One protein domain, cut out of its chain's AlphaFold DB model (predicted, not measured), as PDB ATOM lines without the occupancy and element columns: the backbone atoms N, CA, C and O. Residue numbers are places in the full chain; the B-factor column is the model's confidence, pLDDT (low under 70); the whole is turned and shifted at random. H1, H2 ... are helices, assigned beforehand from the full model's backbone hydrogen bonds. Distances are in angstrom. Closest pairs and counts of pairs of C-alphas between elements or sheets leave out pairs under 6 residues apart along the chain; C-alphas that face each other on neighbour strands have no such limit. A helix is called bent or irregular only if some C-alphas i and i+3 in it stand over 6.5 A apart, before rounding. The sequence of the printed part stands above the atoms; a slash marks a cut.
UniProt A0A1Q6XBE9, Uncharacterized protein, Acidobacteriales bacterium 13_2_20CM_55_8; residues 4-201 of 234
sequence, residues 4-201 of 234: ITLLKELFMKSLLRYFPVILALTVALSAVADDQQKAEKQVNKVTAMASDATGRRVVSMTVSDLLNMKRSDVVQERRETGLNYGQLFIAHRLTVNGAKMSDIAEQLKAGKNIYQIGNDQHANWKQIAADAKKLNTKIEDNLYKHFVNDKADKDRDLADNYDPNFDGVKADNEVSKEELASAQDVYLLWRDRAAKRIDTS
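Overview. This is residues 4 to 201 of the 234 residues of an uncharacterized protein of Acidobacteriales bacterium 13_2_20CM_55_8 (UniProt A0A1Q6XBE9). A compact body of crossed helices has one long helix running out of it: residues 4 to 30 of H1 stick out as a bent arm, and the rest of H1 runs into the body. There H7 lies side by side with H1b, H10 crosses H7, H2 and H4 pack on H1b and H7, and the shorter H3, H5 and H6 lie beyond. The printed part has 198 residues with ten named helices, H1 to H10 in order along the chain, and no named strand: the class is all helix. The whole is loose, with a radius of gyration of the C-alphas of 22.0 A, and spans 85 by 40 by 27 A, the arm making the length.

Along the chain. H1, residues 4 to 49, was assigned as one helix by its hydrogen bonds but is bent, with C-alphas 17 and 20 at 6.8 A. Its arms are H1a, residues 4 to 17, 20.0 A long, with C-alpha 4 at (232.469, 136.274, 148.169), and H1b, residues 20 to 49, 44.2 A long, with C-alpha 49 at (198.453, 165.691, 195.889). H2 is residues 53 to 67, 20.8 A; H3 71 to 81; H4 85 to 96; H5 101 to 109; H6 114 to 120. H7 is residues 125 to 148, 34.4 A; H8 151 to 159; H9 170 to 173. H10, residues 177 to 199, is 33.0 A long and ends at (176.120, 178.620, 199.565).

Arrangement. The lines of H1a and H1b stand at a steep tilt of 38 degrees. H1b, with residues 32 to 46 alone, touches H7 at a shallow tilt of 14 degrees, the same way; the closest C-alphas are those of Ala 39 and Ala 129, 3.8 A. H10 touches H7 at a steep tilt of 39 degrees, closest at Val 148 and Ala 194, with C-alphas 5.2 A apart. The hub is H4, which touches five helices, among them H1b, closest at C-alphas Val 43 and Gly 86, 4.6 A, and H6, at C-alphas Gln 87 and Ile 114, 6.4 A. H4 and H5 touch, closest at C-alphas Thr 95 and Met 101, 6.4 A. H2 touches H7, closest at C-alphas Val 59 and Ile 139, 5.9 A, and H3 about perpendicular at 84 degrees, closest at C-alphas Ser 64 and Arg 71, 5.0 A. H8 is close to H2 but not clearly touching, its closest C-alphas 7.8 A away, at Arg 57 and Asp 153; H9 stands likewise to H1b, at C-alphas Thr 47 and Asp 172, 6.2 A. Every O i to N i+4 pair is within hydrogen-bond range in H1a, H2 to H8 and H10, against 24 of 26 in H1b; H9 is too short for such a pair.

Size, cuts and confidence. The C-alphas of Ile 4 and Asp 199, the two farthest apart, are 87.2 A apart. Without residues 4 to 30, which stand free, the body spans 52 by 36 by 26 A. The printed part has no cut and no long link. Mean pLDDT of the printed part is 89.4; residues 6 to 17, 21 to 30 and 198 to 201 are under 70.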
ATOM      1  N   ILE A   4     232.866 134.997 147.563       70.62
ATOM      2  CA  ILE A   4     232.469 136.274 148.169       70.62
ATOM      3  C   ILE A   4     230.980 136.567 147.917       70.62
ATOM      4  O   ILE A   4     230.279 137.037 148.813       70.62
ATOM      5  N   THR A   5     230.469 136.248 146.727       70.38
ATOM      6  CA  THR A   5     229.061 136.456 146.357       70.38
ATOM      7  C   THR A   5     228.135 135.499 147.110       70.38
ATOM      8  O   THR A   5     227.090 135.911 147.606       70.38
ATOM      9  N   LEU A   6     228.558 134.242 147.274       66.25
ATOM     10  CA  LEU A   6     227.843 133.225 148.055       66.25
ATOM     11  C   LEU A   6     227.780 133.576 149.551       66.25
ATOM     12  O   LEU A   6     226.727 133.426 150.171       66.25
ATOM     13  N   LEU A   7     228.872 134.101 150.119       64.69
ATOM     14  CA  LEU A   7     228.902 134.556 151.512       64.69
ATOM     15  C   LEU A   7     227.972 135.757 151.740       64.69
ATOM     16  O   LEU A   7     227.245 135.784 152.729       64.69
ATOM     17  N   LYS A   8     227.956 136.727 150.812       62.34
ATOM     18  CA  LYS A   8     227.060 137.895 150.874       62.34
ATOM     19  C   LYS A   8     225.589 137.499 150.800       62.34
ATOM     20  O   LYS A   8     224.794 138.018 151.575       62.34
ATOM     21  N   GLU A   9     225.229 136.564 149.922       67.88
ATOM     22  CA  GLU A   9     223.854 136.064 149.829       67.88
ATOM     23  C   GLU A   9     223.405 135.318 151.089       67.88
ATOM     24  O   GLU A   9     222.292 135.536 151.566       67.88
ATOM     25  N   LEU A  10     224.259 134.451 151.640       65.25
ATOM     26  CA  LEU A  10     223.966 133.730 152.880       65.25
ATOM     27  C   LEU A  10     223.839 134.694 154.067       65.25
ATOM     28  O   LEU A  10     222.930 134.543 154.885       65.25
ATOM     29  N   PHE A  11     224.684 135.726 154.123       62.69
ATOM     30  CA  PHE A  11     224.630 136.765 155.149       62.69
ATOM     31  C   PHE A  11     223.378 137.647 155.013       62.69
ATOM     32  O   PHE A  11     222.691 137.864 156.005       62.69
ATOM     33  N   MET A  12     223.007 138.076 153.798       66.31
ATOM     34  CA  MET A  12     221.775 138.840 153.538       66.31
ATOM     35  C   MET A  12     220.506 138.028 153.811       66.31
ATOM     36  O   MET A  12     219.571 138.566 154.395       66.31
ATOM     37  N   LYS A  13     220.466 136.738 153.452       59.91
ATOM     38  CA  LYS A  13     219.334 135.844 153.772       59.91
ATOM     39  C   LYS A  13     219.203 135.600 155.278       59.91
ATOM     40  O   LYS A  13     218.085 135.523 155.782       59.91
ATOM     41  N   SER A  14     220.325 135.512 155.995       61.25
ATOM     42  CA  SER A  14     220.355 135.431 157.460       61.25
ATOM     43  C   SER A  14     219.854 136.737 158.097       61.25
ATOM     44  O   SER A  14     218.931 136.712 158.906       61.25
ATOM     45  N   LEU A  15     220.349 137.894 157.640       59.62
ATOM     46  CA  LEU A  15     219.892 139.221 158.074       59.62
ATOM     47  C   LEU A  15     218.399 139.446 157.821       59.62
ATOM     48  O   LEU A  15     217.710 139.895 158.729       59.62
ATOM     49  N   LEU A  16     217.876 139.078 156.644       63.25
ATOM     50  CA  LEU A  16     216.443 139.174 156.336       63.25
ATOM     51  C   LEU A  16     215.583 138.288 157.250       63.25
ATOM     52  O   LEU A  16     214.454 138.656 157.563       63.25
ATOM     53  N   ARG A  17     216.103 137.133 157.689       67.25
ATOM     54  CA  ARG A  17     215.413 136.225 158.623       67.25
ATOM     55  C   ARG A  17     215.338 136.778 160.044       67.25
ATOM     56  O   ARG A  17     214.333 136.559 160.711       67.25
ATOM     57  N   TYR A  18     216.369 137.488 160.500       70.81
ATOM     58  CA  TYR A  18     216.398 138.088 161.840       70.81
ATOM     59  C   TYR A  18     215.830 139.509 161.885       70.81
ATOM     60  O   TYR A  18     215.449 139.974 162.955       70.81
ATOM     61  N   PHE A  19     215.699 140.180 160.739       72.00
ATOM     62  CA  PHE A  19     215.095 141.506 160.622       72.00
ATOM     63  C   PHE A  19     213.704 141.630 161.276       72.00
ATOM     64  O   PHE A  19     213.518 142.564 162.054       72.00
ATOM     65  N   PRO A  20     212.738 140.707 161.068       70.31
ATOM     66  CA  PRO A  20     211.442 140.790 161.746       70.31
ATOM     67  C   PRO A  20     211.547 140.586 163.263       70.31
ATOM     68  O   PRO A  20     210.783 141.194 164.003       70.31
ATOM     69  N   VAL A  21     212.506 139.785 163.743       69.44
ATOM     70  CA  VAL A  21     212.741 139.576 165.183       69.44
ATOM     71  C   VAL A  21     213.326 140.837 165.820       69.44
ATOM     72  O   VAL A  21     212.856 141.273 166.865       69.44
ATOM     73  N   ILE A  22     214.305 141.463 165.164       68.38
ATOM     74  CA  ILE A  22     214.913 142.718 165.623       68.38
ATOM     75  C   ILE A  22     213.874 143.845 165.614       68.38
ATOM     76  O   ILE A  22     213.780 144.594 166.582       68.38
ATOM     77  N   LEU A  23     213.048 143.931 164.565       65.50
ATOM     78  CA  LEU A  23     211.970 144.915 164.468       65.50
ATOM     79  C   LEU A  23     210.878 144.688 165.530       65.50
ATOM     80  O   LEU A  23     210.381 145.642 166.117       65.50
ATOM     81  N   ALA A  24     210.524 143.434 165.824       57.41
ATOM     82  CA  ALA A  24     209.586 143.120 166.900       57.41
ATOM     83  C   ALA A  24     210.146 143.506 168.282       57.41
ATOM     84  O   ALA A  24     209.409 144.044 169.107       57.41
ATOM     85  N   LEU A  25     211.447 143.295 168.523       57.75
ATOM     86  CA  LEU A  25     212.100 143.722 169.765       57.75
ATOM     87  C   LEU A  25     212.108 145.248 169.930       57.75
ATOM     88  O   LEU A  25     211.832 145.734 171.025       57.75
ATOM     89  N   THR A  26     212.403 146.015 168.873       56.97
ATOM     90  CA  THR A  26     212.447 147.484 168.978       56.97
ATOM     91  C   THR A  26     211.069 148.088 169.245       56.97
ATOM     92  O   THR A  26     210.963 149.012 170.048       56.97
ATOM     93  N   VAL A  27     210.011 147.538 168.641       57.03
ATOM     94  CA  VAL A  27     208.624 147.982 168.876       57.03
ATOM     95  C   VAL A  27     208.131 147.606 170.279       57.03
ATOM     96  O   VAL A  27     207.417 148.381 170.911       57.03
ATOM     97  N   ALA A  28     208.515 146.438 170.801       59.97
ATOM     98  CA  ALA A  28     208.122 146.028 172.149       59.97
ATOM     99  C   ALA A  28     208.767 146.908 173.235       59.97
ATOM    100  O   ALA A  28     208.097 147.294 174.193       59.97
ATOM    101  N   LEU A  29     210.044 147.274 173.069       61.03
ATOM    102  CA  LEU A  29     210.760 148.133 174.018       61.03
ATOM    103  C   LEU A  29     210.173 149.552 174.082       61.03
ATOM    104  O   LEU A  29     210.055 150.109 175.174       61.03
ATOM    105  N   SER A  30     209.768 150.130 172.945       65.50
ATOM    106  CA  SER A  30     209.163 151.469 172.930       65.50
ATOM    107  C   SER A  30     207.778 151.497 173.583       65.50
ATOM    108  O   SER A  30     207.459 152.454 174.284       65.50
ATOM    109  N   ALA A  31     206.975 150.443 173.407       70.12
ATOM    110  CA  ALA A  31     205.650 150.345 174.018       70.12
ATOM    111  C   ALA A  31     205.716 150.225 175.552       70.12
ATOM    112  O   ALA A  31     204.972 150.903 176.255       70.12
ATOM    113  N   VAL A  32     206.639 149.411 176.080       72.19
ATOM    114  CA  VAL A  32     206.828 149.257 177.534       72.19
ATOM    115  C   VAL A  32     207.304 150.563 178.175       72.19
ATOM    116  O   VAL A  32     206.815 150.929 179.243       72.19
ATOM    117  N   ALA A  33     208.211 151.291 177.515       79.50
ATOM    118  CA  ALA A  33     208.690 152.585 177.999       79.50
ATOM    119  C   ALA A  33     207.575 153.649 178.043       79.50
ATOM    120  O   ALA A  33     207.470 154.386 179.023       79.50
ATOM    121  N   ASP A  34     206.710 153.698 177.024       88.56
ATOM    122  CA  ASP A  34     205.547 154.599 176.992       88.56
ATOM    123  C   ASP A  34     204.534 154.271 178.106       88.56
ATOM    124  O   ASP A  34     204.053 155.163 178.811       88.56
ATOM    125  N   ASP A  35     204.245 152.985 178.331       93.25
ATOM    126  CA  ASP A  35     203.355 152.561 179.416       93.25
ATOM    127  C   ASP A  35     203.947 152.874 180.803       93.25
ATOM    128  O   ASP A  35     203.215 153.334 181.686       93.25
ATOM    129  N   GLN A  36     205.261 152.694 181.001       95.44
ATOM    130  CA  GLN A  36     205.941 153.085 182.241       95.44
ATOM    131  C   GLN A  36     205.835 154.596 182.475       95.44
ATOM    132  O   GLN A  36     205.458 155.015 183.568       95.44
ATOM    133  N   GLN A  37     206.101 155.416 181.456       95.19
ATOM    134  CA  GLN A  37     206.019 156.874 181.570       95.19
ATOM    135  C   GLN A  37     204.599 157.339 181.934       95.19
ATOM    136  O   GLN A  37     204.411 158.255 182.740       95.19
ATOM    137  N   LYS A  38     203.567 156.694 181.375       95.62
ATOM    138  CA  LYS A  38     202.168 156.954 181.747       95.62
ATOM    139  C   LYS A  38     201.877 156.564 183.192       95.62
ATOM    140  O   LYS A  38     201.153 157.296 183.870       95.62
ATOM    141  N   ALA A  39     202.410 155.432 183.651       96.81
ATOM    142  CA  ALA A  39     202.271 154.992 185.033       96.81
ATOM    143  C   ALA A  39     202.922 155.991 185.992       96.81
ATOM    144  O   ALA A  39     202.245 156.483 186.891       96.81
ATOM    145  N   GLU A  40     204.178 156.360 185.738       96.00
ATOM    146  CA  GLU A  40     204.924 157.367 186.495       96.00
ATOM    147  C   GLU A  40     204.152 158.688 186.575       96.00
ATOM    148  O   GLU A  40     203.881 159.173 187.669       96.00
ATOM    149  N   LYS A  41     203.646 159.203 185.448       95.69
ATOM    150  CA  LYS A  41     202.839 160.432 185.442       95.69
ATOM    151  C   LYS A  41     201.590 160.339 186.324       95.69
ATOM    152  O   LYS A  41     201.220 161.316 186.968       95.69
ATOM    153  N   GLN A  42     200.883 159.206 186.327       97.25
ATOM    154  CA  GLN A  42     199.701 159.042 187.185       97.25
ATOM    155  C   GLN A  42     200.083 158.894 188.657       97.25
ATOM    156  O   GLN A  42     199.370 159.389 189.524       97.25
ATOM    157  N   VAL A  43     201.194 158.227 188.935       96.88
ATOM    158  CA  VAL A  43     201.699 157.990 190.283       96.88
ATOM    159  C   VAL A  43     202.247 159.278 190.907       96.88
ATOM    160  O   VAL A  43     201.940 159.571 192.060       96.88
ATOM    161  N   ASN A  44     202.950 160.108 190.139       96.44
ATOM    162  CA  ASN A  44     203.452 161.396 190.609       96.44
ATOM    163  C   ASN A  44     202.324 162.364 190.976       96.44
ATOM    164  O   ASN A  44     202.487 163.153 191.899       96.44
ATOM    165  N   LYS A  45     201.147 162.269 190.338       97.00
ATOM    166  CA  LYS A  45     199.961 163.026 190.778       97.00
ATOM    167  C   LYS A  45     199.545 162.664 192.202       97.00
ATOM    168  O   LYS A  45     199.235 163.567 192.968       97.00
ATOM    169  N   VAL A  46     199.580 161.381 192.575       97.25
ATOM    170  CA  VAL A  46     199.285 160.939 193.952       97.25
ATOM    171  C   VAL A  46     200.254 161.599 194.931       97.25
ATOM    172  O   VAL A  46     199.833 162.131 195.955       97.25
ATOM    173  N   THR A  47     201.546 161.601 194.599       96.06
ATOM    174  CA  THR A  47     202.589 162.225 195.424       96.06
ATOM    175  C   THR A  47     202.430 163.742 195.499       96.06
ATOM    176  O   THR A  47     202.474 164.303 196.589       96.06
ATOM    177  N   ALA A  48     202.175 164.407 194.372       96.75
ATOM    178  CA  ALA A  48     201.968 165.850 194.317       96.75
ATOM    179  C   ALA A  48     200.723 166.276 195.111       96.75
ATOM    180  O   ALA A  48     200.768 167.265 195.842       96.75
ATOM    181  N   MET A  49     199.642 165.490 195.055       96.75
ATOM    182  CA  MET A  49     198.453 165.691 195.889       96.75
ATOM    183  C   MET A  49     198.734 165.506 197.382       96.75
ATOM    184  O   MET A  49     197.998 166.043 198.193       96.75
ATOM    185  N   ALA A  50     199.781 164.774 197.768       96.00
ATOM    186  CA  ALA A  50     200.193 164.599 199.160       96.00
ATOM    187  C   ALA A  50     201.225 165.643 199.633       96.00
ATOM    188  O   ALA A  50     201.834 165.459 200.687       96.00
ATOM    189  N   SER A  51     201.461 166.713 198.866       90.31
ATOM    190  CA  SER A  51     202.518 167.690 199.161       90.31
ATOM    191  C   SER A  51     202.233 168.544 200.404       90.31
ATOM    192  O   SER A  51     203.146 168.762 201.203       90.31
ATOM    193  N   ASP A  52     200.981 168.950 200.635       89.94
ATOM    194  CA  ASP A  52     200.550 169.681 201.836       89.94
ATOM    195  C   ASP A  52     199.822 168.790 202.862       89.94
ATOM    196  O   ASP A  52     199.492 167.635 202.598       89.94
ATOM    197  N   ALA A  53     199.573 169.315 204.066       92.50
ATOM    198  CA  ALA A  53     198.986 168.546 205.166       92.50
ATOM    199  C   ALA A  53     197.550 168.053 204.890       92.50
ATOM    200  O   ALA A  53     197.193 166.942 205.294       92.50
ATOM    201  N   THR A  54     196.729 168.848 204.204       94.62
ATOM    202  CA  THR A  54     195.354 168.481 203.844       94.62
ATOM    203  C   THR A  54     195.362 167.395 202.780       94.62
ATOM    204  O   THR A  54     194.728 166.351 202.944       94.62
ATOM    205  N   GLY A  55     196.142 167.605 201.724       95.38
ATOM    206  CA  GLY A  55     196.332 166.627 200.669       95.38
ATOM    207  C   GLY A  55     196.876 165.303 201.207       95.38
ATOM    208  O   GLY A  55     196.287 164.244 200.995       95.38
ATOM    209  N   ARG A  56     197.932 165.350 202.023       95.81
ATOM    210  CA  ARG A  56     198.543 164.165 202.643       95.81
ATOM    211  C   ARG A  56     197.582 163.403 203.545       95.81
ATOM    212  O   ARG A  56     197.558 162.170 203.530       95.81
ATOM    213  N   ARG A  57     196.748 164.110 204.311       96.56
ATOM    214  CA  ARG A  57     195.667 163.502 205.094       96.56
ATOM    215  C   ARG A  57     194.735 162.680 204.196       96.56
ATOM    216  O   ARG A  57     194.525 161.500 204.464       96.56
ATOM    217  N   VAL A  58     194.228 163.271 203.118       97.50
ATOM    218  CA  VAL A  58     193.302 162.595 202.196       97.50
ATOM    219  C   VAL A  58     193.973 161.424 201.475       97.50
ATOM    220  O   VAL A  58     193.400 160.334 201.393       97.50
ATOM    221  N   VAL A  59     195.198 161.614 200.975       97.94
ATOM    222  CA  VAL A  59     195.944 160.568 200.264       97.94
ATOM    223  C   VAL A  59     196.220 159.382 201.183       97.94
ATOM    224  O   VAL A  59     195.930 158.250 200.806       97.94
ATOM    225  N   SER A  60     196.711 159.620 202.401       97.56
ATOM    226  CA  SER A  60     197.042 158.550 203.352       97.56
ATOM    227  C   SER A  60     195.836 157.685 203.731       97.56
ATOM    228  O   SER A  60     195.946 156.458 203.727       97.56
ATOM    229  N   MET A  61     194.665 158.288 203.977       96.69
ATOM    230  CA  MET A  61     193.419 157.537 204.189       96.69
ATOM    231  C   MET A  61     193.014 156.748 202.947       96.69
ATOM    232  O   MET A  61     192.728 155.558 203.034       96.69
ATOM    233  N   THR A  62     193.042 157.391 201.779       97.94
ATOM    234  CA  THR A  62     192.616 156.758 200.524       97.94
ATOM    235  C   THR A  62     193.512 155.574 200.153       97.94
ATOM    236  O   THR A  62     193.018 154.550 199.682       97.94
ATOM    237  N   VAL A  63     194.825 155.690 200.371       97.81
ATOM    238  CA  VAL A  63     195.788 154.606 200.143       97.81
ATOM    239  C   VAL A  63     195.597 153.489 201.169       97.81
ATOM    240  O   VAL A  63     195.545 152.329 200.773       97.81
ATOM    241  N   SER A  64     195.409 153.816 202.451       97.44
ATOM    242  CA  SER A  64     195.070 152.836 203.497       97.44
ATOM    243  C   SER A  64     193.820 152.025 203.140       97.44
ATOM    244  O   SER A  64     193.858 150.794 203.179       97.44
ATOM    245  N   ASP A  65     192.758 152.692 202.683       97.00
ATOM    246  CA  ASP A  65     191.512 152.042 202.265       97.00
ATOM    247  C   ASP A  65     191.700 151.192 201.003       97.00
ATOM    248  O   ASP A  65     191.148 150.098 200.890       97.00
ATOM    249  N   LEU A  66     192.491 151.675 200.038       96.44
ATOM    250  CA  LEU A  66     192.781 150.942 198.804       96.44
ATOM    251  C   LEU A  66     193.553 149.648 199.072       96.44
ATOM    252  O   LEU A  66     193.278 148.633 198.431       96.44
ATOM    253  N   LEU A  67     194.540 149.713 199.963       94.94
ATOM    254  CA  LEU A  67     195.400 148.588 200.318       94.94
ATOM    255  C   LEU A  67     194.754 147.665 201.356       94.94
ATOM    256  O   LEU A  67     195.267 146.574 201.594       94.94
ATOM    257  N   ASN A  68     193.626 148.078 201.947       95.38
ATOM    258  CA  ASN A  68     192.984 147.397 203.067       95.38
ATOM    259  C   ASN A  68     193.968 147.159 204.230       95.38
ATOM    260  O   ASN A  68     194.030 146.081 204.820       95.38
ATOM    261  N   MET A  69     194.768 148.183 204.527       95.19
ATOM    262  CA  MET A  69     195.785 148.188 205.578       95.19
ATOM    263  C   MET A  69     195.460 149.271 206.595       95.19
ATOM    264  O   MET A  69     194.877 150.298 206.238       95.19
ATOM    265  N   LYS A  70     195.882 149.095 207.852       95.75
ATOM    266  CA  LYS A  70     195.804 150.196 208.818       95.75
ATOM    267  C   LYS A  70     196.665 151.347 208.321       95.75
ATOM    268  O   LYS A  70     197.766 151.140 207.812       95.75
ATOM    269  N   ARG A  71     196.185 152.573 208.507       95.44
ATOM    270  CA  ARG A  71     196.907 153.770 208.074       95.44
ATOM    271  C   ARG A  71     198.278 153.882 208.741       95.44
ATOM    272  O   ARG A  71     199.237 154.250 208.075       95.44
ATOM    273  N   SER A  72     198.388 153.481 210.010       94.81
ATOM    274  CA  SER A  72     199.663 153.380 210.731       94.81
ATOM    275  C   SER A  72     200.680 152.492 210.014       94.81
ATOM    276  O   SER A  72     201.849 152.852 209.932       94.81
ATOM    277  N   ASP A  73     200.227 151.362 209.470       95.69
ATOM    278  CA  ASP A  73     201.090 150.370 208.831       95.69
ATOM    279  C   ASP A  73     201.580 150.902 207.481       95.69
ATOM    280  O   ASP A  73     202.760 150.792 207.170       95.69
ATOM    281  N   VAL A  74     200.711 151.591 206.731       96.31
ATOM    282  CA  VAL A  74     201.086 152.285 205.485       96.31
ATOM    283  C   VAL A  74     202.137 153.368 205.747       96.31
ATOM    284  O   VAL A  74     203.140 153.446 205.038       96.31
ATOM    285  N   VAL A  75     201.933 154.207 206.766       95.62
ATOM    286  CA  VAL A  75     202.886 155.269 207.141       95.62
ATOM    287  C   VAL A  75     204.220 154.671 207.581       95.62
ATOM    288  O   VAL A  75     205.282 155.156 207.184       95.62
ATOM    289  N   GLN A  76     204.181 153.607 208.382       95.12
ATOM    290  CA  GLN A  76     205.379 152.906 208.822       95.12
ATOM    291  C   GLN A  76     206.135 152.299 207.634       95.12
ATOM    292  O   GLN A  76     207.343 152.497 207.518       95.12
ATOM    293  N   GLU A  77     205.436 151.655 206.701       95.62
ATOM    294  CA  GLU A  77     206.043 151.066 205.508       95.62
ATOM    295  C   GLU A  77     206.709 152.131 204.622       95.62
ATOM    296  O   GLU A  77     207.832 151.933 204.151       95.62
ATOM    297  N   ARG A  78     206.097 153.315 204.465       95.62
ATOM    298  CA  ARG A  78     206.739 154.458 203.784       95.62
ATOM    299  C   ARG A  78     208.026 154.896 204.469       95.62
ATOM    300  O   ARG A  78     209.009 155.189 203.792       95.62
ATOM    301  N   ARG A  79     208.045 154.942 205.802       94.00
ATOM    302  CA  ARG A  79     209.241 155.320 206.573       94.00
ATOM    303  C   ARG A  79     210.355 154.286 206.444       94.00
ATOM    304  O   ARG A  79     211.516 154.664 206.332       94.00
ATOM    305  N   GLU A  80     210.012 153.001 206.436       93.81
ATOM    306  CA  GLU A  80     210.980 151.902 206.334       93.81
ATOM    307  C   GLU A  80     211.560 151.740 204.928       93.81
ATOM    308  O   GLU A  80     212.737 151.409 204.773       93.81
ATOM    309  N   THR A  81     210.745 151.980 203.902       95.00
ATOM    310  CA  THR A  81     211.144 151.838 202.493       95.00
ATOM    311  C   THR A  81     211.664 153.138 201.881       95.00
ATOM    312  O   THR A  81     212.355 153.108 200.864       95.00
ATOM    313  N   GLY A  82     211.343 154.284 202.485       95.19
ATOM    314  CA  GLY A  82     211.632 155.614 201.950       95.19
ATOM    315  C   GLY A  82     210.735 156.029 200.779       95.19
ATOM    316  O   GLY A  82     210.976 157.084 200.194       95.19
ATOM    317  N   LEU A  83     209.720 155.230 200.432       97.38
ATOM    318  CA  LEU A  83     208.839 155.475 199.291       97.38
ATOM    319  C   LEU A  83     207.766 156.522 199.611       97.38
ATOM    320  O   LEU A  83     207.127 156.499 200.667       97.38
ATOM    321  N   ASN A  84     207.495 157.410 198.655       97.00
ATOM    322  CA  ASN A  84     206.299 158.252 198.711       97.00
ATOM    323  C   ASN A  84     205.018 157.431 198.432       97.00
ATOM    324  O   ASN A  84     205.088 156.267 198.040       97.00
ATOM    325  N   TYR A  85     203.832 158.016 198.636       97.69
ATOM    326  CA  TYR A  85     202.557 157.297 198.459       97.69
ATOM    327  C   TYR A  85     202.383 156.692 197.065       97.69
ATOM    328  O   TYR A  85     201.882 155.574 196.928       97.69
ATOM    329  N   GLY A  86     202.810 157.418 196.034       97.00
ATOM    330  CA  GLY A  86     202.755 156.925 194.674       97.00
ATOM    331  C   GLY A  86     203.674 155.716 194.450       97.00
ATOM    332  O   GLY A  86     203.259 154.688 193.914       97.00
ATOM    333  N   GLN A  87     204.923 155.813 194.888       97.88
ATOM    334  CA  GLN A  87     205.899 154.735 194.757       97.88
ATOM    335  C   GLN A  87     205.509 153.507 195.598       97.88
ATOM    336  O   GLN A  87     205.644 152.376 195.132       97.88
ATOM    337  N   LEU A  88     204.953 153.707 196.797       97.75
ATOM    338  CA  LEU A  88     204.419 152.627 197.630       97.75
ATOM    339  C   LEU A  88     203.256 151.907 196.933       97.75
ATOM    340  O   LEU A  88     203.183 150.680 196.935       97.75
ATOM    341  N   PHE A  89     202.374 152.654 196.261       98.06
ATOM    342  CA  PHE A  89     201.329 152.056 195.435       98.06
ATOM    343  C   PHE A  89     201.915 151.135 194.352       98.06
ATOM    344  O   PHE A  89     201.393 150.037 194.153       98.06
ATOM    345  N   ILE A  90     203.011 151.529 193.689       97.94
ATOM    346  CA  ILE A  90     203.708 150.648 192.738       97.94
ATOM    347  C   ILE A  90     204.212 149.392 193.456       97.94
ATOM    348  O   ILE A  90     203.945 148.294 192.972       97.94
ATOM    349  N   ALA A  91     204.866 149.525 194.614       98.00
ATOM    350  CA  ALA A  91     205.370 148.384 195.381       98.00
ATOM    351  C   ALA A  91     204.265 147.351 195.672       98.00
ATOM    352  O   ALA A  91     204.426 146.174 195.347       98.00
ATOM    353  N   HIS A  92     203.093 147.782 196.145       97.81
ATOM    354  CA  HIS A  92     201.965 146.868 196.363       97.81
ATOM    355  C   HIS A  92     201.387 146.283 195.067       97.81
ATOM    356  O   HIS A  92     200.906 145.148 195.050       97.81
ATOM    357  N   ARG A  93     201.437 147.008 193.942       96.81
ATOM    358  CA  ARG A  93     201.050 146.431 192.643       96.81
ATOM    359  C   ARG A  93     202.017 145.340 192.197       96.81
ATOM    360  O   ARG A  93     201.565 144.348 191.629       96.81
ATOM    361  N   LEU A  94     203.307 145.476 192.493       97.00
ATOM    362  CA  LEU A  94     204.280 144.407 192.267       97.00
ATOM    363  C   LEU A  94     203.985 143.196 193.159       97.00
ATOM    364  O   LEU A  94     204.045 142.068 192.672       97.00
ATOM    365  N   THR A  95     203.586 143.399 194.422       96.06
ATOM    366  CA  THR A  95     203.259 142.269 195.310       96.06
ATOM    367  C   THR A  95     202.006 141.512 194.892       96.06
ATOM    368  O   THR A  95     201.974 140.288 194.970       96.06
ATOM    369  N   VAL A  96     200.992 142.212 194.374       92.56
ATOM    370  CA  VAL A  96     199.803 141.568 193.785       92.56
ATOM    371  C   VAL A  96     200.180 140.667 192.600       92.56
ATOM    372  O   VAL A  96     199.523 139.655 192.370       92.56
ATOM    373  N   ASN A  97     201.267 140.985 191.891       87.56
ATOM    374  CA  ASN A  97     201.787 140.199 190.771       87.56
ATOM    375  C   ASN A  97     202.857 139.168 191.184       87.56
ATOM    376  O   ASN A  97     203.514 138.594 190.320       87.56
ATOM    377  N   GLY A  98     203.023 138.910 192.485       91.50
ATOM    378  CA  GLY A  98     203.861 137.826 193.005       91.50
ATOM    379  C   GLY A  98     205.236 138.240 193.533       91.50
ATOM    380  O   GLY A  98     205.945 137.383 194.064       91.50
ATOM    381  N   ALA A  99     205.620 139.519 193.455       94.88
ATOM    382  CA  ALA A  99     206.821 139.993 194.142       94.88
ATOM    383  C   ALA A  99     206.634 139.935 195.670       94.88
ATOM    384  O   ALA A  99     205.528 140.104 196.187       94.88
ATOM    385  N   LYS A 100     207.715 139.734 196.426       95.38
ATOM    386  CA  LYS A 100     207.678 139.839 197.891       95.38
ATOM    387  C   LYS A 100     208.088 141.240 198.321       95.38
ATOM    388  O   LYS A 100     209.074 141.772 197.819       95.38
ATOM    389  N   MET A 101     207.379 141.810 199.297       94.62
ATOM    390  CA  MET A 101     207.725 143.135 199.824       94.62
ATOM    391  C   MET A 101     209.126 143.160 200.460       94.62
ATOM    392  O   MET A 101     209.842 144.145 200.320       94.62
ATOM    393  N   SER A 102     209.565 142.050 201.073       95.31
ATOM    394  CA  SER A 102     210.939 141.887 201.575       95.31
ATOM    395  C   SER A 102     211.986 142.102 200.482       95.31
ATOM    396  O   SER A 102     212.934 142.857 200.674       95.31
ATOM    397  N   ASP A 103     211.774 141.499 199.314       96.31
ATOM    398  CA  ASP A 103     212.725 141.525 198.201       96.31
ATOM    399  C   ASP A 103     212.736 142.911 197.534       96.31
ATOM    400  O   ASP A 103     213.767 143.375 197.048       96.31
ATOM    401  N   ILE A 104     211.589 143.601 197.527       97.50
ATOM    402  CA  ILE A 104     211.496 145.006 197.110       97.50
ATOM    403  C   ILE A 104     212.302 145.879 198.080       97.50
ATOM    404  O   ILE A 104     213.155 146.648 197.641       97.50
ATOM    405  N   ALA A 105     212.090 145.729 199.391       96.38
ATOM    406  CA  ALA A 105     212.800 146.497 200.412       96.38
ATOM    407  C   ALA A 105     214.323 146.275 200.370       96.38
ATOM    408  O   ALA A 105     215.091 147.225 200.521       96.38
ATOM    409  N   GLU A 106     214.784 145.046 200.127       96.81
ATOM    410  CA  GLU A 106     216.208 144.738 199.935       96.81
ATOM    411  C   GLU A 106     216.791 145.430 198.698       96.81
ATOM    412  O   GLU A 106     217.873 146.013 198.765       96.81
ATOM    413  N   GLN A 107     216.064 145.435 197.579       97.69
ATOM    414  CA  GLN A 107     216.510 146.111 196.361       97.69
ATOM    415  C   GLN A 107     216.539 147.638 196.497       97.69
ATOM    416  O   GLN A 107     217.454 148.274 195.969       97.69
ATOM    417  N   LEU A 108     215.596 148.221 197.241       97.00
ATOM    418  CA  LEU A 108     215.623 149.643 197.596       97.00
ATOM    419  C   LEU A 108     216.861 149.973 198.441       97.00
ATOM    420  O   LEU A 108     217.573 150.932 198.149       97.00
ATOM    421  N   LYS A 109     217.187 149.134 199.437       95.94
ATOM    422  CA  LYS A 109     218.420 149.271 200.240       95.94
ATOM    423  C   LYS A 109     219.690 149.125 199.400       95.94
ATOM    424  O   LYS A 109     220.690 149.770 199.699       95.94
ATOM    425  N   ALA A 110     219.644 148.320 198.339       96.50
ATOM    426  CA  ALA A 110     220.722 148.196 197.359       96.50
ATOM    427  C   ALA A 110     220.829 149.401 196.397       96.50
ATOM    428  O   ALA A 110     221.689 149.405 195.518       96.50
ATOM    429  N   GLY A 111     219.978 150.421 196.552       96.12
ATOM    430  CA  GLY A 111     220.026 151.668 195.792       96.12
ATOM    431  C   GLY A 111     219.217 151.664 194.497       96.12
ATOM    432  O   GLY A 111     219.283 152.642 193.751       96.12
ATOM    433  N   LYS A 112     218.446 150.606 194.210       97.25
ATOM    434  CA  LYS A 112     217.487 150.645 193.099       97.25
ATOM    435  C   LYS A 112     216.307 151.540 193.461       97.25
ATOM    436  O   LYS A 112     215.897 151.600 194.615       97.25
ATOM    437  N   ASN A 113     215.712 152.185 192.463       95.69
ATOM    438  CA  ASN A 113     214.413 152.836 192.621       95.69
ATOM    439  C   ASN A 113     213.261 151.884 192.255       95.69
ATOM    440  O   ASN A 113     213.463 150.843 191.622       95.69
ATOM    441  N   ILE A 114     212.032 152.247 192.627       97.12
ATOM    442  CA  ILE A 114     210.866 151.376 192.428       97.12
ATOM    443  C   ILE A 114     210.569 151.079 190.949       97.12
ATOM    444  O   ILE A 114     210.056 150.009 190.629       97.12
ATOM    445  N   TYR A 115     210.930 151.983 190.035       96.12
ATOM    446  CA  TYR A 115     210.734 151.791 188.599       96.12
ATOM    447  C   TYR A 115     211.714 150.765 188.027       96.12
ATOM    448  O   TYR A 115     211.318 149.896 187.254       96.12
ATOM    449  N   GLN A 116     212.978 150.811 188.457       96.50
ATOM    450  CA  GLN A 116     213.981 149.796 188.128       96.50
ATOM    451  C   GLN A 116     213.553 148.423 188.650       96.50
ATOM    452  O   GLN A 116     213.553 147.458 187.892       96.50
ATOM    453  N   ILE A 117     213.098 148.353 189.906       97.44
ATOM    454  CA  ILE A 117     212.578 147.112 190.499       97.44
ATOM    455  C   ILE A 117     211.370 146.602 189.707       97.44
ATOM    456  O   ILE A 117     211.288 145.415 189.406       97.44
ATOM    457  N   GLY A 118     210.442 147.486 189.334       96.56
ATOM    458  CA  GLY A 118     209.287 147.122 188.520       96.56
ATOM    459  C   GLY A 118     209.682 146.561 187.154       96.56
ATOM    460  O   GLY A 118     209.127 145.552 186.732       96.56
ATOM    461  N   ASN A 119     210.673 147.155 186.488       95.06
ATOM    462  CA  ASN A 119     211.176 146.659 185.207       95.06
ATOM    463  C   ASN A 119     211.823 145.277 185.333       95.06
ATOM    464  O   ASN A 119     211.519 144.393 184.530       95.06
ATOM    465  N   ASP A 120     212.640 145.071 186.367       94.19
ATOM    466  CA  ASP A 120     213.272 143.779 186.649       94.19
ATOM    467  C   ASP A 120     212.238 142.687 186.975       94.19
ATOM    468  O   ASP A 120     212.451 141.517 186.670       94.19
ATOM    469  N   GLN A 121     211.100 143.076 187.556       92.88
ATOM    470  CA  GLN A 121     209.971 142.196 187.881       92.88
ATOM    471  C   GLN A 121     208.914 142.122 186.764       92.88
ATOM    472  O   GLN A 121     207.822 141.599 186.985       92.88
ATOM    473  N   HIS A 122     209.200 142.657 185.570       91.94
ATOM    474  CA  HIS A 122     208.276 142.683 184.428       91.94
ATOM    475  C   HIS A 122     206.894 143.274 184.758       91.94
ATOM    476  O   HIS A 122     205.850 142.722 184.399       91.94
ATOM    477  N   ALA A 123     206.883 144.413 185.449       95.31
ATOM    478  CA  ALA A 123     205.668 145.099 185.855       95.31
ATOM    479  C   ALA A 123     204.722 145.365 184.675       95.31
ATOM    480  O   ALA A 123     205.113 145.851 183.614       95.31
ATOM    481  N   ASN A 124     203.429 145.121 184.894       94.81
ATOM    482  CA  ASN A 124     202.389 145.512 183.950       94.81
ATOM    483  C   ASN A 124     202.102 147.016 184.085       94.81
ATOM    484  O   ASN A 124     201.132 147.428 184.730       94.81
ATOM    485  N   TRP A 125     202.963 147.842 183.487       96.31
ATOM    486  CA  TRP A 125     202.885 149.301 183.582       96.31
ATOM    487  C   TRP A 125     201.559 149.871 183.092       96.31
ATOM    488  O   TRP A 125     201.015 150.784 183.709       96.31
ATOM    489  N   LYS A 126     200.973 149.275 182.051       95.75
ATOM    490  CA  LYS A 126     199.654 149.660 181.547       95.75
ATOM    491  C   LYS A 126     198.566 149.507 182.611       95.75
ATOM    492  O   LYS A 126     197.750 150.411 182.801       95.75
ATOM    493  N   GLN A 127     198.560 148.378 183.318       96.19
ATOM    494  CA  GLN A 127     197.620 148.138 184.410       96.19
ATOM    495  C   GLN A 127     197.896 149.068 185.596       96.19
ATOM    496  O   GLN A 127     196.957 149.641 186.149       96.19
ATOM    497  N   ILE A 128     199.168 149.277 185.948       97.44
ATOM    498  CA  ILE A 128     199.569 150.200 187.019       97.44
ATOM    499  C   ILE A 128     199.092 151.623 186.707       97.44
ATOM    500  O   ILE A 128     198.499 152.257 187.574       97.44
ATOM    501  N   ALA A 129     199.259 152.106 185.474       97.50
ATOM    502  CA  ALA A 129     198.773 153.416 185.048       97.50
ATOM    503  C   ALA A 129     197.246 153.535 185.168       97.50
ATOM    504  O   ALA A 129     196.731 154.542 185.661       97.50
ATOM    505  N   ALA A 130     196.508 152.504 184.748       97.06
ATOM    506  CA  ALA A 130     195.052 152.478 184.847       97.06
ATOM    507  C   ALA A 130     194.569 152.485 186.306       97.06
ATOM    508  O   ALA A 130     193.631 153.210 186.647       97.06
ATOM    509  N   ASP A 131     195.212 151.713 187.181       97.38
ATOM    510  CA  ASP A 131     194.852 151.657 188.596       97.38
ATOM    511  C   ASP A 131     195.294 152.911 189.362       97.38
ATOM    512  O   ASP A 131     194.551 153.380 190.224       97.38
ATOM    513  N   ALA A 132     196.428 153.518 189.001       97.88
ATOM    514  CA  ALA A 132     196.852 154.816 189.525       97.88
ATOM    515  C   ALA A 132     195.866 155.926 189.128       97.88
ATOM    516  O   ALA A 132     195.502 156.754 189.959       97.88
ATOM    517  N   LYS A 133     195.335 155.906 187.894       97.75
ATOM    518  CA  LYS A 133     194.264 156.830 187.482       97.75
ATOM    519  C   LYS A 133     193.017 156.676 188.361       97.75
ATOM    520  O   LYS A 133     192.459 157.678 188.795       97.75
ATOM    521  N   LYS A 134     192.598 155.441 188.670       97.62
ATOM    522  CA  LYS A 134     191.469 155.194 189.591       97.62
ATOM    523  C   LYS A 134     191.763 155.699 191.003       97.62
ATOM    524  O   LYS A 134     190.862 156.227 191.650       97.62
ATOM    525  N   LEU A 135     192.997 155.528 191.481       97.81
ATOM    526  CA  LEU A 135     193.431 156.061 192.770       97.81
ATOM    527  C   LEU A 135     193.341 157.594 192.787       97.81
ATOM    528  O   LEU A 135     192.718 158.129 193.697       97.81
ATOM    529  N   ASN A 136     193.840 158.285 191.759       97.81
ATOM    530  CA  ASN A 136     193.699 159.742 191.627       97.81
ATOM    531  C   ASN A 136     192.230 160.182 191.690       97.81
ATOM    532  O   ASN A 136     191.889 161.053 192.480       97.81
ATOM    533  N   THR A 137     191.333 159.515 190.956       96.56
ATOM    534  CA  THR A 137     189.894 159.825 191.017       96.56
ATOM    535  C   THR A 137     189.309 159.644 192.421       96.56
ATOM    536  O   THR A 137     188.470 160.438 192.837       96.56
ATOM    537  N   LYS A 138     189.738 158.622 193.174       97.62
ATOM    538  CA  LYS A 138     189.302 158.435 194.569       97.62
ATOM    539  C   LYS A 138     189.863 159.508 195.503       97.62
ATOM    540  O   LYS A 138     189.146 159.953 196.390       97.62
ATOM    541  N   ILE A 139     191.116 159.914 195.305       98.12
ATOM    542  CA  ILE A 139     191.748 160.991 196.077       98.12
ATOM    543  C   ILE A 139     190.990 162.298 195.853       98.12
ATOM    544  O   ILE A 139     190.640 162.957 196.821       98.12
ATOM    545  N   GLU A 140     190.683 162.645 194.604       96.38
ATOM    546  CA  GLU A 140     189.902 163.838 194.261       96.38
ATOM    547  C   GLU A 140     188.498 163.816 194.888       96.38
ATOM    548  O   GLU A 140     188.060 164.807 195.470       96.38
ATOM    549  N   ASP A 141     187.809 162.671 194.839       94.50
ATOM    550  CA  ASP A 141     186.490 162.492 195.461       94.50
ATOM    551  C   ASP A 141     186.542 162.650 196.991       94.50
ATOM    552  O   ASP A 141     185.701 163.327 197.586       94.50
ATOM    553  N   ASN A 142     187.558 162.074 197.637       96.19
ATOM    554  CA  ASN A 142     187.763 162.215 199.077       96.19
ATOM    555  C   ASN A 142     188.229 163.625 199.465       96.19
ATOM    556  O   ASN A 142     187.840 164.118 200.517       96.19
ATOM    557  N   LEU A 143     188.979 164.314 198.604       96.19
ATOM    558  CA  LEU A 143     189.368 165.707 198.808       96.19
ATOM    559  C   LEU A 143     188.155 166.637 198.741       96.19
ATOM    560  O   LEU A 143     187.999 167.530 199.569       96.19
ATOM    561  N   TYR A 144     187.253 166.405 197.791       94.75
ATOM    562  CA  TYR A 144     185.988 167.127 197.753       94.75
ATOM    563  C   TYR A 144     185.159 166.888 199.024       94.75
ATOM    564  O   TYR A 144     184.680 167.846 199.633       94.75
ATOM    565  N   LYS A 145     185.034 165.631 199.473       93.88
ATOM    566  CA  LYS A 145     184.346 165.294 200.733       93.88
ATOM    567  C   LYS A 145     184.981 165.979 201.940       93.88
ATOM    568  O   LYS A 145     184.238 166.517 202.756       93.88
ATOM    569  N   HIS A 146     186.312 166.021 202.002       95.12
ATOM    570  CA  HIS A 146     187.057 166.750 203.023       95.12
ATOM    571  C   HIS A 146     186.615 168.217 203.088       95.12
ATOM    572  O   HIS A 146     186.245 168.708 204.150       95.12
ATOM    573  N   PHE A 147     186.575 168.913 201.947       95.00
ATOM    574  CA  PHE A 147     186.156 170.317 201.923       95.00
ATOM    575  C   PHE A 147     184.676 170.534 202.232       95.00
ATOM    576  O   PHE A 147     184.315 171.584 202.759       95.00
ATOM    577  N   VAL A 148     183.810 169.574 201.901       93.25
ATOM    578  CA  VAL A 148     182.391 169.636 202.271       93.25
ATOM    579  C   VAL A 148     182.224 169.478 203.783       93.25
ATOM    580  O   VAL A 148     181.437 170.203 204.389       93.25
ATOM    581  N   ASN A 149     182.918 168.512 204.386       91.69
ATOM    582  CA  ASN A 149     182.897 168.265 205.821       91.69
ATOM    583  C   ASN A 149     184.108 167.423 206.252       91.69
ATOM    584  O   ASN A 149     184.135 166.209 206.051       91.69
ATOM    585  N   ASP A 150     185.053 168.054 206.945       93.50
ATOM    586  CA  ASP A 150     186.287 167.410 207.399       93.50
ATOM    587  C   ASP A 150     186.158 166.673 208.744       93.50
ATOM    588  O   ASP A 150     187.143 166.129 209.249       93.50
ATOM    589  N   LYS A 151     184.962 166.628 209.349       94.38
ATOM    590  CA  LYS A 151     184.771 165.996 210.662       94.38
ATOM    591  C   LYS A 151     185.160 164.517 210.652       94.38
ATOM    592  O   LYS A 151     185.855 164.079 211.562       94.38
ATOM    593  N   ALA A 152     184.729 163.766 209.639       91.50
ATOM    594  CA  ALA A 152     185.041 162.339 209.536       91.50
ATOM    595  C   ALA A 152     186.555 162.100 209.423       91.50
ATOM    596  O   ALA A 152     187.091 161.185 210.046       91.50
ATOM    597  N   ASP A 153     187.243 162.971 208.690       93.12
ATOM    598  CA  ASP A 153     188.688 162.907 208.508       93.12
ATOM    599  C   ASP A 153     189.435 163.200 209.813       93.12
ATOM    600  O   ASP A 153     190.369 162.486 210.165       93.12
ATOM    601  N   LYS A 154     189.002 164.219 210.567       93.19
ATOM    602  CA  LYS A 154     189.565 164.551 211.887       93.19
ATOM    603  C   LYS A 154     189.312 163.452 212.915       93.19
ATOM    604  O   LYS A 154     190.217 163.108 213.670       93.19
ATOM    605  N   ASP A 155     188.102 162.896 212.942       94.62
ATOM    606  CA  ASP A 155     187.757 161.794 213.841       94.62
ATOM    607  C   ASP A 155     188.632 160.560 213.534       94.62
ATOM    608  O   ASP A 155     189.118 159.899 214.453       94.62
ATOM    609  N   ARG A 156     188.904 160.286 212.248       94.12
ATOM    610  CA  ARG A 156     189.804 159.204 211.826       94.12
ATOM    611  C   ARG A 156     191.274 159.496 212.128       94.12
ATOM    612  O   ARG A 156     191.961 158.598 212.600       94.12
ATOM    613  N   ASP A 157     191.753 160.724 211.922       94.38
ATOM    614  CA  ASP A 157     193.105 161.132 212.332       94.38
ATOM    615  C   ASP A 157     193.338 160.862 213.827       94.38
ATOM    616  O   ASP A 157     194.366 160.299 214.199       94.38
ATOM    617  N   LEU A 158     192.365 161.205 214.679       94.56
ATOM    618  CA  LEU A 158     192.430 160.944 216.119       94.56
ATOM    619  C   LEU A 158     192.429 159.443 216.434       94.56
ATOM    620  O   LEU A 158     193.229 158.994 217.254       94.56
ATOM    621  N   ALA A 159     191.558 158.667 215.783       95.19
ATOM    622  CA  ALA A 159     191.478 157.220 215.985       95.19
ATOM    623  C   ALA A 159     192.768 156.493 215.563       95.19
ATOM    624  O   ALA A 159     193.198 155.558 216.237       95.19
ATOM    625  N   ASP A 160     193.398 156.955 214.482       93.56
ATOM    626  CA  ASP A 160     194.646 156.403 213.948       93.56
ATOM    627  C   ASP A 160     195.900 156.980 214.640       93.56
ATOM    628  O   ASP A 160     197.015 156.545 214.345       93.56
ATOM    629  N   ASN A 161     195.739 157.959 215.543       93.31
ATOM    630  CA  ASN A 161     196.820 158.764 216.125       93.31
ATOM    631  C   ASN A 161     197.771 159.333 215.049       93.31
ATOM    632  O   ASN A 161     198.999 159.274 215.163       93.31
ATOM    633  N   TYR A 162     197.180 159.824 213.960       94.81
ATOM    634  CA  TYR A 162     197.870 160.278 212.762       94.81
ATOM    635  C   TYR A 162     198.029 161.802 212.755       94.81
ATOM    636  O   TYR A 162     197.067 162.539 212.968       94.81
ATOM    637  N   ASP A 163     199.231 162.275 212.415       92.94
ATOM    638  CA  ASP A 163     199.509 163.689 212.158       92.94
ATOM    639  C   ASP A 163     200.127 163.861 210.757       92.94
ATOM    640  O   ASP A 163     201.245 163.383 210.516       92.94
ATOM    641  N   PRO A 164     199.449 164.559 209.823       92.38
ATOM    642  CA  PRO A 164     199.968 164.764 208.473       92.38
ATOM    643  C   PRO A 164     201.274 165.568 208.436       92.38
ATOM    644  O   PRO A 164     202.033 165.449 207.478       92.38
ATOM    645  N   ASN A 165     201.591 166.362 209.457       92.00
ATOM    646  CA  ASN A 165     202.842 167.125 209.486       92.00
ATOM    647  C   ASN A 165     204.070 166.238 209.750       92.00
ATOM    648  O   ASN A 165     205.189 166.634 209.434       92.00
ATOM    649  N   PHE A 166     203.870 165.026 210.281       90.00
ATOM    650  CA  PHE A 166     204.935 164.061 210.585       90.00
ATOM    651  C   PHE A 166     204.931 162.829 209.664       90.00
ATOM    652  O   PHE A 166     205.677 161.871 209.887       90.00
ATOM    653  N   ASP A 167     204.110 162.840 208.616       91.81
ATOM    654  CA  ASP A 167     204.010 161.777 207.606       91.81
ATOM    655  C   ASP A 167     204.842 162.076 206.331       91.81
ATOM    656  O   ASP A 167     204.730 161.429 205.287       91.81
ATOM    657  N   GLY A 168     205.698 163.095 206.376       89.44
ATOM    658  CA  GLY A 168     206.640 163.382 205.295       89.44
ATOM    659  C   GLY A 168     207.752 162.335 205.186       89.44
ATOM    660  O   GLY A 168     208.360 161.969 206.191       89.44
ATOM    661  N   VAL A 169     208.080 161.914 203.962       93.06
ATOM    662  CA  VAL A 169     209.340 161.219 203.638       93.06
ATOM    663  C   VAL A 169     210.117 162.001 202.581       93.06
ATOM    664  O   VAL A 169     209.557 162.820 201.854       93.06
ATOM    665  N   LYS A 170     211.427 161.752 202.461       91.69
ATOM    666  CA  LYS A 170     212.295 162.494 201.528       91.69
ATOM    667  C   LYS A 170     211.778 162.451 200.083       91.69
ATOM    668  O   LYS A 170     211.777 163.494 199.429       91.69
ATOM    669  N   ALA A 171     211.302 161.286 199.636       93.38
ATOM    670  CA  ALA A 171     210.781 161.066 198.288       93.38
ATOM    671  C   ALA A 171     209.510 161.874 197.963       93.38
ATOM    672  O   ALA A 171     209.131 161.968 196.800       93.38
ATOM    673  N   ASP A 172     208.849 162.491 198.949       91.69
ATOM    674  CA  ASP A 172     207.717 163.393 198.684       91.69
ATOM    675  C   ASP A 172     208.154 164.697 198.003       91.69
ATOM    676  O   ASP A 172     207.323 165.408 197.453       91.69
ATOM    677  N   ASN A 173     209.454 165.008 198.022       89.50
ATOM    678  CA  ASN A 173     210.025 166.172 197.342       89.50
ATOM    679  C   ASN A 173     210.485 165.856 195.908       89.50
ATOM    680  O   ASN A 173     210.999 166.737 195.223       89.50
ATOM    681  N   GLU A 174     210.327 164.611 195.452       89.44
ATOM    682  CA  GLU A 174     210.707 164.150 194.108       89.44
ATOM    683  C   GLU A 174     209.568 164.370 193.096       89.44
ATOM    684  O   GLU A 174     209.286 163.515 192.261       89.44
ATOM    685  N   VAL A 175     208.894 165.516 193.190       88.50
ATOM    686  CA  VAL A 175     207.832 165.951 192.271       88.50
ATOM    687  C   VAL A 175     208.205 167.283 191.639       88.50
ATOM    688  O   VAL A 175     208.808 168.152 192.276       88.50
ATOM    689  N   SER A 176     207.873 167.443 190.361       92.38
ATOM    690  CA  SER A 176     208.211 168.647 189.609       92.38
ATOM    691  C   SER A 176     207.342 169.837 190.033       92.38
ATOM    692  O   SER A 176     206.252 169.687 190.594       92.38
ATOM    693  N   LYS A 177     207.796 171.058 189.728       93.25
ATOM    694  CA  LYS A 177     207.005 172.273 189.994       93.25
ATOM    695  C   LYS A 177     205.690 172.274 189.216       93.25
ATOM    696  O   LYS A 177     204.680 172.749 189.720       93.25
ATOM    697  N   GLU A 178     205.702 171.733 188.003       93.25
ATOM    698  CA  GLU A 178     204.533 171.597 187.135       93.25
ATOM    699  C   GLU A 178     203.526 170.588 187.704       93.25
ATOM    700  O   GLU A 178     202.315 170.812 187.637       93.25
ATOM    701  N   GLU A 179     204.008 169.494 188.301       91.81
ATOM    702  CA  GLU A 179     203.165 168.506 188.982       91.81
ATOM    703  C   GLU A 179     202.526 169.093 190.245       91.81
ATOM    704  O   GLU A 179     201.327 168.914 190.461       91.81
ATOM    705  N   LEU A 180     203.289 169.863 191.027       93.44
ATOM    706  CA  LEU A 180     202.773 170.594 192.189       93.44
ATOM    707  C   LEU A 180     201.740 171.656 191.792       93.44
ATOM    708  O   LEU A 180     200.692 171.745 192.426       93.44
ATOM    709  N   ALA A 181     201.991 172.424 190.728       93.81
ATOM    710  CA  ALA A 181     201.027 173.396 190.213       93.81
ATOM    711  C   ALA A 181     199.727 172.711 189.760       93.81
ATOM    712  O   ALA A 181     198.639 173.141 190.129       93.81
ATOM    713  N   SER A 182     199.840 171.584 189.052       91.75
ATOM    714  CA  SER A 182     198.673 170.800 188.630       91.75
ATOM    715  C   SER A 182     197.871 170.268 189.826       91.75
ATOM    716  O   SER A 182     196.642 170.283 189.804       91.75
ATOM    717  N   ALA A 183     198.548 169.800 190.881       94.38
ATOM    718  CA  ALA A 183     197.894 169.364 192.115       94.38
ATOM    719  C   ALA A 183     197.211 170.535 192.844       94.38
ATOM    720  O   ALA A 183     196.089 170.393 193.330       94.38
ATOM    721  N   GLN A 184     197.844 171.710 192.857       94.06
ATOM    722  CA  GLN A 184     197.268 172.927 193.419       94.06
ATOM    723  C   GLN A 184     195.996 173.354 192.676       94.06
ATOM    724  O   GLN A 184     195.019 173.722 193.329       94.06
ATOM    725  N   ASP A 185     195.970 173.264 191.346       94.69
ATOM    726  CA  ASP A 185     194.780 173.568 190.543       94.69
ATOM    727  C   ASP A 185     193.615 172.629 190.892       94.69
ATOM    728  O   ASP A 185     192.490 173.082 191.113       94.69
ATOM    729  N   VAL A 186     193.890 171.326 191.025       92.25
ATOM    730  CA  VAL A 186     192.904 170.322 191.464       92.25
ATOM    731  C   VAL A 186     192.392 170.635 192.873       92.25
ATOM    732  O   VAL A 186     191.186 170.580 193.123       92.25
ATOM    733  N   TYR A 187     193.285 171.005 193.791       94.31
ATOM    734  CA  TYR A 187     192.917 171.395 195.150       94.31
ATOM    735  C   TYR A 187     191.967 172.598 195.159       94.31
ATOM    736  O   TYR A 187     190.909 172.551 195.789       94.31
ATOM    737  N   LEU A 188     192.328 173.673 194.448       94.38
ATOM    738  CA  LEU A 188     191.531 174.903 194.379       94.38
ATOM    739  C   LEU A 188     190.163 174.639 193.752       94.38
ATOM    740  O   LEU A 188     189.153 175.077 194.300       94.38
ATOM    741  N   LEU A 189     190.119 173.859 192.669       93.81
ATOM    742  CA  LEU A 189     188.879 173.454 192.015       93.81
ATOM    743  C   LEU A 189     187.902 172.804 193.002       93.81
ATOM    744  O   LEU A 189     186.745 173.223 193.101       93.81
ATOM    745  N   TRP A 190     188.349 171.774 193.725       94.44
ATOM    746  CA  TRP A 190     187.471 171.025 194.625       94.44
ATOM    747  C   TRP A 190     187.089 171.827 195.867       94.44
ATOM    748  O   TRP A 190     185.938 171.743 196.306       94.44
ATOM    749  N   ARG A 191     187.999 172.659 196.381       93.88
ATOM    750  CA  ARG A 191     187.713 173.591 197.477       93.88
ATOM    751  C   ARG A 191     186.627 174.590 197.087       93.88
ATOM    752  O   ARG A 191     185.635 174.730 197.798       93.88
ATOM    753  N   ASP A 192     186.793 175.263 195.952       92.94
ATOM    754  CA  ASP A 192     185.865 176.300 195.496       92.94
ATOM    755  C   ASP A 192     184.493 175.701 195.170       92.94
ATOM    756  O   ASP A 192     183.451 176.311 195.424       92.94
ATOM    757  N   ARG A 193     184.466 174.468 194.659       88.50
ATOM    758  CA  ARG A 193     183.226 173.729 194.425       88.50
ATOM    759  C   ARG A 193     182.501 173.372 195.723       88.50
ATOM    760  O   ARG A 193     181.287 173.544 195.801       88.50
ATOM    761  N   ALA A 194     183.222 172.884 196.730       90.75
ATOM    762  CA  ALA A 194     182.640 172.592 198.035       90.75
ATOM    763  C   ALA A 194     182.091 173.864 198.702       90.75
ATOM    764  O   ALA A 194     180.982 173.840 199.230       90.75
ATOM    765  N   ALA A 195     182.803 174.991 198.584       87.75
ATOM    766  CA  ALA A 195     182.337 176.286 199.075       87.75
ATOM    767  C   ALA A 195     181.026 176.730 198.401       87.75
ATOM    768  O   ALA A 195     180.096 177.149 199.085       87.75
ATOM    769  N   LYS A 196     180.897 176.555 197.077       83.69
ATOM    770  CA  LYS A 196     179.640 176.837 196.358       83.69
ATOM    771  C   LYS A 196     178.480 175.965 196.832       83.69
ATOM    772  O   LYS A 196     177.363 176.454 196.889       83.69
ATOM    773  N   ARG A 197     178.725 174.705 197.211       70.56
ATOM    774  CA  ARG A 197     177.680 173.827 197.765       70.56
ATOM    775  C   ARG A 197     177.155 174.321 199.115       70.56
ATOM    776  O   ARG A 197     175.973 174.157 199.403       70.56
ATOM    777  N   ILE A 198     178.033 174.894 199.941       60.44
ATOM    778  CA  ILE A 198     177.647 175.486 201.230       60.44
ATOM    779  C   ILE A 198     176.713 176.687 201.005       60.44
ATOM    780  O   ILE A 198     175.802 176.897 201.800       60.44
ATOM    781  N   ASP A 199     176.895 177.418 199.901       55.09
ATOM    782  CA  ASP A 199     176.120 178.620 199.565       55.09
ATOM    783  C   ASP A 199     174.891 178.335 198.667       55.09
ATOM    784  O   ASP A 199     173.937 179.104 198.623       55.09
ATOM    785  N   THR A 200     174.874 177.219 197.929       52.59
ATOM    786  CA  THR A 200     173.772 176.821 197.035       52.59
ATOM    787  C   THR A 200     173.753 175.306 196.794       52.59
ATOM    788  O   THR A 200     174.745 174.701 196.398       52.59
ATOM    789  N   SER A 201     172.593 174.670 196.988       45.78
ATOM    790  CA  SER A 201     172.362 173.244 196.704       45.78
ATOM    791  C   SER A 201     172.495 172.939 195.201       45.78
ATOM    792  O   SER A 201     171.505 173.004 194.475       45.78
TER     793      SER A 201